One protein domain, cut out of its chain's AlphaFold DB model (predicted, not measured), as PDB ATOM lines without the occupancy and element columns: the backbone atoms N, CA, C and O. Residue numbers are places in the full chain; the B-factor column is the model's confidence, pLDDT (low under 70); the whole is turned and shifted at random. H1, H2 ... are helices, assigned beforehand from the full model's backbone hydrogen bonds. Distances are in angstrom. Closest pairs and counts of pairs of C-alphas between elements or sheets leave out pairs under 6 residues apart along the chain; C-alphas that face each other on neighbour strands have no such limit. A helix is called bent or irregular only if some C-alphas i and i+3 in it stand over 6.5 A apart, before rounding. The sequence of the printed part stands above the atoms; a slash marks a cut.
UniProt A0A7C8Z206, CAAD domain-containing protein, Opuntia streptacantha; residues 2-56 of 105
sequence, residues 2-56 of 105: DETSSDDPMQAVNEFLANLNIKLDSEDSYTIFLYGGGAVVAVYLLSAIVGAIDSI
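Overview. This is residues 2 to 56 of the 105 residues of the protein "CAAD domain-containing protein" of Opuntia streptacantha (UniProt A0A7C8Z206). From the first printed residue you see an open, flat V: a loose leading stretch, residues 2 to 8, runs into the shorter arm, H1, then residues 20 to 28 make the point, and the long helix H2 makes the other arm. The space between the two arms is empty. The printed part has 55 residues with two named helices, H1 then H2, and no named strand; its class is all helix. It is extended, with a radius of gyration of the C-alphas of 16.6 A, and the C-alphas span 47 by 40 by 9 A.

Arrangement. Look first at H1, residues 9 to 19, and then at H2, residues 29 to 54: they are apart, with no C-alpha of the one within 8 A of the other. A short link of 9 residues joins them. Residues 2 to 22, 25 to 31 and 34 to 56 stand free, with no C-alpha 8 or more residues away along the chain within 10 A. In the backbones of H1 and H2 you will find each O i to N i+4 pair within hydrogen-bond range.

Along the chain. Find C-alpha 9, of Pro 9, at (102.864, 164.556, 176.963); from there H1 runs 15.5 A to Asn 19. Next find C-alpha 29, of Ser 29, at (124.098, 181.362, 177.319); from there H2, 26 residues, runs 36.2 A to C-alpha 54, of Asp 54, at (90.981, 180.861, 191.928). Neither helix is bent.

Size, cuts and confidence. The two C-alphas farthest apart are those of Asp 2 and Ile 56, the first and last printed, at 46.6 A. The printed part has no cut and no long link. Read the B-factor column for the model's confidence: the mean pLDDT of the printed part is 78.2, and residues 2 to 7 and 21 to 28 are under 70.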
ATOM      1  N   ASP A   2      94.853 152.299 161.422       39.84
ATOM      2  CA  ASP A   2      96.034 152.372 162.315       39.84
ATOM      3  C   ASP A   2      96.351 153.858 162.601       39.84
ATOM      4  O   ASP A   2      96.911 154.539 161.752       39.84
ATOM      5  N   GLU A   3      95.834 154.557 163.622       56.25
ATOM      6  CA  GLU A   3      95.499 154.282 165.039       56.25
ATOM      7  C   GLU A   3      96.684 153.841 165.917       56.25
ATOM      8  O   GLU A   3      97.342 152.858 165.600       56.25
ATOM      9  N   THR A   4      96.864 154.582 167.034       44.53
ATOM     10  CA  THR A   4      97.836 154.430 168.150       44.53
ATOM     11  C   THR A   4      99.197 155.118 167.908       44.53
ATOM     12  O   THR A   4      99.914 154.756 166.989       44.53
ATOM     13  N   SER A   5      99.666 156.118 168.667       50.66
ATOM     14  CA  SER A   5      99.253 156.684 169.965       50.66
ATOM     15  C   SER A   5     100.027 157.988 170.208       50.66
ATOM     16  O   SER A   5     101.255 157.970 170.196       50.66
ATOM     17  N   SER A   6      99.321 159.095 170.446       55.62
ATOM     18  CA  SER A   6      99.896 160.436 170.669       55.62
ATOM     19  C   SER A   6      99.661 160.962 172.094       55.62
ATOM     20  O   SER A   6      99.779 162.157 172.338       55.62
ATOM     21  N   ASP A   7      99.346 160.079 173.043       61.69
ATOM     22  CA  ASP A   7      98.902 160.450 174.396       61.69
ATOM     23  C   ASP A   7     100.036 160.519 175.430       61.69
ATOM     24  O   ASP A   7      99.785 160.430 176.632       61.69
ATOM     25  N   ASP A   8     101.289 160.667 174.992       70.88
ATOM     26  CA  ASP A   8     102.409 160.858 175.910       70.88
ATOM     27  C   ASP A   8     102.859 162.331 175.895       70.88
ATOM     28  O   ASP A   8     103.533 162.762 174.949       70.88
ATOM     29  N   PRO A   9     102.497 163.141 176.912       74.25
ATOM     30  CA  PRO A   9     102.864 164.556 176.963       74.25
ATOM     31  C   PRO A   9     104.385 164.753 176.935       74.25
ATOM     32  O   PRO A   9     104.867 165.782 176.465       74.25
ATOM     33  N   MET A  10     105.152 163.745 177.362       80.25
ATOM     34  CA  MET A  10     106.609 163.767 177.280       80.25
ATOM     35  C   MET A  10     107.135 163.768 175.846       80.25
ATOM     36  O   MET A  10     108.191 164.341 175.587       80.25
ATOM     37  N   GLN A  11     106.425 163.148 174.906       85.50
ATOM     38  CA  GLN A  11     106.872 163.049 173.521       85.50
ATOM     39  C   GLN A  11     106.698 164.384 172.790       85.50
ATOM     40  O   GLN A  11     107.632 164.848 172.140       85.50
ATOM     41  N   ALA A  12     105.565 165.057 173.015       83.06
ATOM     42  CA  ALA A  12     105.337 166.416 172.538       83.06
ATOM     43  C   ALA A  12     106.376 167.385 173.120       83.06
ATOM     44  O   ALA A  12     107.006 168.131 172.380       83.06
ATOM     45  N   VAL A  13     106.633 167.329 174.432       81.12
ATOM     46  CA  VAL A  13     107.660 168.171 175.069       81.12
ATOM     47  C   VAL A  13     109.042 167.915 174.467       81.12
ATOM     48  O   VAL A  13     109.754 168.868 174.167       81.12
ATOM     49  N   ASN A  14     109.414 166.656 174.227       82.88
ATOM     50  CA  ASN A  14     110.696 166.320 173.606       82.88
ATOM     51  C   ASN A  14     110.809 166.821 172.157       82.88
ATOM     52  O   ASN A  14     111.873 167.300 171.768       82.88
ATOM     53  N   GLU A  15     109.734 166.770 171.370       84.75
ATOM     54  CA  GLU A  15     109.695 167.323 170.011       84.75
ATOM     55  C   GLU A  15     109.795 168.858 170.019       84.75
ATOM     56  O   GLU A  15     110.560 169.440 169.247       84.75
ATOM     57  N   PHE A  16     109.107 169.522 170.955       79.62
ATOM     58  CA  PHE A  16     109.240 170.961 171.190       79.62
ATOM     59  C   PHE A  16     110.671 171.342 171.590       79.62
ATOM     60  O   PHE A  16     111.219 172.292 171.041       79.62
ATOM     61  N   LEU A  17     111.308 170.595 172.498       78.06
ATOM     62  CA  LEU A  17     112.700 170.825 172.905       78.06
ATOM     63  C   LEU A  17     113.682 170.609 171.743       78.06
ATOM     64  O   LEU A  17     114.602 171.407 171.567       78.06
ATOM     65  N   ALA A  18     113.463 169.577 170.923       81.50
ATOM     66  CA  ALA A  18     114.264 169.322 169.727       81.50
ATOM     67  C   ALA A  18     114.127 170.451 168.692       81.50
ATOM     68  O   ALA A  18     115.114 170.845 168.071       81.50
ATOM     69  N   ASN A  19     112.926 171.021 168.553       79.88
ATOM     70  CA  ASN A  19     112.659 172.173 167.691       79.88
ATOM     71  C   ASN A  19     113.232 173.492 168.263       79.88
ATOM     72  O   ASN A  19     113.590 174.399 167.518       79.88
ATOM     73  N   LEU A  20     113.382 173.591 169.590       73.56
ATOM     74  CA  LEU A  20     113.992 174.731 170.291       73.56
ATOM     75  C   LEU A  20     115.529 174.688 170.348       73.56
ATOM     76  O   LEU A  20     116.133 175.619 170.878       73.56
ATOM     77  N   ASN A  21     116.187 173.680 169.762       68.19
ATOM     78  CA  ASN A  21     117.654 173.542 169.666       68.19
ATOM     79  C   ASN A  21     118.345 174.651 168.821       68.19
ATOM     80  O   ASN A  21     119.478 174.516 168.358       68.19
ATOM     81  N   ILE A  22     117.671 175.768 168.575       62.75
ATOM     82  CA  ILE A  22     118.160 176.887 167.784       62.75
ATOM     83  C   ILE A  22     119.003 177.784 168.708       62.75
ATOM     84  O   ILE A  22     118.471 178.600 169.451       62.75
ATOM     85  N   LYS A  23     120.336 177.635 168.627       58.06
ATOM     86  CA  LYS A  23     121.367 178.520 169.214       58.06
ATOM     87  C   LYS A  23     121.430 178.595 170.752       58.06
ATOM     88  O   LYS A  23     121.411 179.676 171.330       58.06
ATOM     89  N   LEU A  24     121.661 177.467 171.420       62.19
ATOM     90  CA  LEU A  24     122.281 177.467 172.758       62.19
ATOM     91  C   LEU A  24     123.815 177.539 172.641       62.19
ATOM     92  O   LEU A  24     124.530 176.742 173.245       62.19
ATOM     93  N   ASP A  25     124.327 178.437 171.796       61.06
ATOM     94  CA  ASP A  25     125.770 178.620 171.656       61.06
ATOM     95  C   ASP A  25     126.296 179.404 172.868       61.06
ATOM     96  O   ASP A  25     125.619 180.287 173.405       61.06
ATOM     97  N   SER A  26     127.472 179.030 173.366       59.94
ATOM     98  CA  SER A  26     127.906 179.378 174.733       59.94
ATOM     99  C   SER A  26     128.101 180.885 174.982       59.94
ATOM    100  O   SER A  26     128.088 181.308 176.136       59.94
ATOM    101  N   GLU A  27     128.215 181.706 173.934       65.00
ATOM    102  CA  GLU A  27     128.307 183.174 174.033       65.00
ATOM    103  C   GLU A  27     126.990 183.844 174.461       65.00
ATOM    104  O   GLU A  27     127.014 184.789 175.248       65.00
ATOM    105  N   ASP A  28     125.838 183.310 174.046       68.50
ATOM    106  CA  ASP A  28     124.517 183.855 174.397       68.50
ATOM    107  C   ASP A  28     123.903 183.163 175.625       68.50
ATOM    108  O   ASP A  28     122.825 183.546 176.093       68.50
ATOM    109  N   SER A  29     124.590 182.158 176.188       71.81
ATOM    110  CA  SER A  29     124.098 181.362 177.319       71.81
ATOM    111  C   SER A  29     123.685 182.232 178.499       71.81
ATOM    112  O   SER A  29     122.622 182.002 179.061       71.81
ATOM    113  N   TYR A  30     124.449 183.266 178.861       79.25
ATOM    114  CA  TYR A  30     124.078 184.134 179.986       79.25
ATOM    115  C   TYR A  30     122.757 184.885 179.738       79.25
ATOM    116  O   TYR A  30     121.906 184.955 180.625       79.25
ATOM    117  N   THR A  31     122.546 185.379 178.517       82.19
ATOM    118  CA  THR A  31     121.301 186.044 178.103       82.19
ATOM    119  C   THR A  31     120.133 185.062 178.071       82.19
ATOM    120  O   THR A  31     119.044 185.389 178.537       82.19
ATOM    121  N   ILE A  32     120.359 183.840 177.588       82.12
ATOM    122  CA  ILE A  32     119.352 182.771 177.562       82.12
ATOM    123  C   ILE A  32     119.013 182.299 178.978       82.12
ATOM    124  O   ILE A  32     117.846 182.073 179.276       82.12
ATOM    125  N   PHE A  33     119.986 182.201 179.883       84.62
ATOM    126  CA  PHE A  33     119.748 181.869 181.288       84.62
ATOM    127  C   PHE A  33     118.975 182.978 182.004       84.62
ATOM    128  O   PHE A  33     118.050 182.681 182.757       84.62
ATOM    129  N   LEU A  34     119.303 184.247 181.750       89.44
ATOM    130  CA  LEU A  34     118.568 185.387 182.299       89.44
ATOM    131  C   LEU A  34     117.136 185.455 181.768       89.44
ATOM    132  O   LEU A  34     116.199 185.577 182.552       89.44
ATOM    133  N   TYR A  35     116.957 185.367 180.453       87.62
ATOM    134  CA  TYR A  35     115.641 185.452 179.827       87.62
ATOM    135  C   TYR A  35     114.803 184.200 180.092       87.62
ATOM    136  O   TYR A  35     113.636 184.304 180.453       87.62
ATOM    137  N   GLY A  36     115.405 183.017 179.994       89.31
ATOM    138  CA  GLY A  36     114.779 181.737 180.317       89.31
ATOM    139  C   GLY A  36     114.409 181.641 181.796       89.31
ATOM    140  O   GLY A  36     113.274 181.307 182.124       89.31
ATOM    141  N   GLY A  37     115.317 182.019 182.699       92.50
ATOM    142  CA  GLY A  37     115.034 182.106 184.132       92.50
ATOM    143  C   GLY A  37     113.955 183.144 184.447       92.50
ATOM    144  O   GLY A  37     113.023 182.859 185.196       92.50
ATOM    145  N   GLY A  38     114.023 184.318 183.815       94.38
ATOM    146  CA  GLY A  38     113.001 185.358 183.913       94.38
ATOM    147  C   GLY A  38     111.631 184.889 183.423       94.38
ATOM    148  O   GLY A  38     110.631 185.148 184.087       94.38
ATOM    149  N   ALA A  39     111.576 184.134 182.323       92.81
ATOM    150  CA  ALA A  39     110.348 183.544 181.806       92.81
ATOM    151  C   ALA A  39     109.755 182.524 182.790       92.81
ATOM    152  O   ALA A  39     108.554 182.564 183.053       92.81
ATOM    153  N   VAL A  40     110.578 181.667 183.403       94.12
ATOM    154  CA  VAL A  40     110.119 180.715 184.432       94.12
ATOM    155  C   VAL A  40     109.583 181.447 185.664       94.12
ATOM    156  O   VAL A  40     108.505 181.112 186.153       94.12
ATOM    157  N   VAL A  41     110.286 182.475 186.148       95.69
ATOM    158  CA  VAL A  41     109.834 183.290 187.288       95.69
ATOM    159  C   VAL A  41     108.540 184.038 186.956       95.69
ATOM    160  O   VAL A  41     107.638 184.095 187.791       95.69
ATOM    161  N   ALA A  42     108.407 184.566 185.739       95.81
ATOM    162  CA  ALA A  42     107.188 185.219 185.278       95.81
ATOM    163  C   ALA A  42     106.011 184.237 185.226       95.81
ATOM    164  O   ALA A  42     104.944 184.542 185.754       95.81
ATOM    165  N   VAL A  43     106.209 183.039 184.664       95.75
ATOM    166  CA  VAL A  43     105.189 181.978 184.651       95.75
ATOM    167  C   VAL A  43     104.819 181.564 186.073       95.75
ATOM    168  O   VAL A  43     103.633 181.419 186.366       95.75
ATOM    169  N   TYR A  44     105.791 181.431 186.977       94.88
ATOM    170  CA  TYR A  44     105.536 181.128 188.385       94.88
ATOM    171  C   TYR A  44     104.699 182.220 189.060       94.88
ATOM    172  O   TYR A  44     103.710 181.917 189.725       94.88
ATOM    173  N   LEU A  45     105.045 183.493 188.851       95.81
ATOM    174  CA  LEU A  45     104.321 184.622 189.431       95.81
ATOM    175  C   LEU A  45     102.896 184.730 188.875       95.81
ATOM    176  O   LEU A  45     101.951 184.898 189.642       95.81
ATOM    177  N   LEU A  46     102.727 184.578 187.559       95.50
ATOM    178  CA  LEU A  46     101.412 184.526 186.917       95.50
ATOM    179  C   LEU A  46     100.586 183.358 187.461       95.50
ATOM    180  O   LEU A  46      99.425 183.548 187.808       95.50
ATOM    181  N   SER A  47     101.195 182.180 187.610       92.38
ATOM    182  CA  SER A  47     100.537 180.999 188.183       92.38
ATOM    183  C   SER A  47     100.117 181.232 189.633       92.38
ATOM    184  O   SER A  47      99.014 180.853 190.015       92.38
ATOM    185  N   ALA A  48     100.949 181.902 190.437       91.25
ATOM    186  CA  ALA A  48     100.625 182.254 191.817       91.25
ATOM    187  C   ALA A  48      99.464 183.260 191.901       91.25
ATOM    188  O   ALA A  48      98.574 183.095 192.733       91.25
ATOM    189  N   ILE A  49      99.434 184.270 191.024       89.88
ATOM    190  CA  ILE A  49      98.333 185.243 190.946       89.88
ATOM    191  C   ILE A  49      97.037 184.548 190.517       89.88
ATOM    192  O   ILE A  49      96.008 184.726 191.164       89.88
ATOM    193  N   VAL A  50      97.084 183.730 189.462       87.69
ATOM    194  CA  VAL A  50      95.923 182.970 188.971       87.69
ATOM    195  C   VAL A  50      95.415 182.010 190.045       87.69
ATOM    196  O   VAL A  50      94.220 181.992 190.316       87.69
ATOM    197  N   GLY A  51      96.307 181.283 190.722       84.12
ATOM    198  CA  GLY A  51      95.943 180.393 191.827       84.12
ATOM    199  C   GLY A  51      95.357 181.137 193.031       84.12
ATOM    200  O   GLY A  51      94.410 180.658 193.655       84.12
ATOM    201  N   ALA A  52      95.858 182.336 193.341       85.06
ATOM    202  CA  ALA A  52      95.292 183.181 194.392       85.06
ATOM    203  C   ALA A  52      93.893 183.696 194.024       85.06
ATOM    204  O   ALA A  52      93.018 183.732 194.884       85.06
ATOM    205  N   ILE A  53      93.661 184.057 192.758       80.50
ATOM    206  CA  ILE A  53      92.339 184.463 192.261       80.50
ATOM    207  C   ILE A  53      91.361 183.283 192.295       80.50
ATOM    208  O   ILE A  53      90.236 183.458 192.760       80.50
ATOM    209  N   ASP A  54      91.788 182.090 191.871       78.12
ATOM    210  CA  ASP A  54      90.981 180.861 191.928       78.12
ATOM    211  C   ASP A  54      90.604 180.492 193.376       78.12
ATOM    212  O   ASP A  54      89.492 180.052 193.666       78.12
ATOM    213  N   SER A  55      91.494 180.800 194.326       76.62
ATOM    214  CA  SER A  55      91.257 180.626 195.764       76.62
ATOM    215  C   SER A  55      90.292 181.657 196.370       76.62
ATOM    216  O   SER A  55      89.902 181.514 197.532       76.62
ATOM    217  N   ILE A  56      89.897 182.704 195.630       74.38
ATOM    218  CA  ILE A  56      88.951 183.730 196.091       74.38
ATOM    219  C   ILE A  56      87.597 183.503 195.396       74.38
ATOM    220  O   ILE A  56      87.325 184.085 194.342       74.38
TER     221      ILE A  56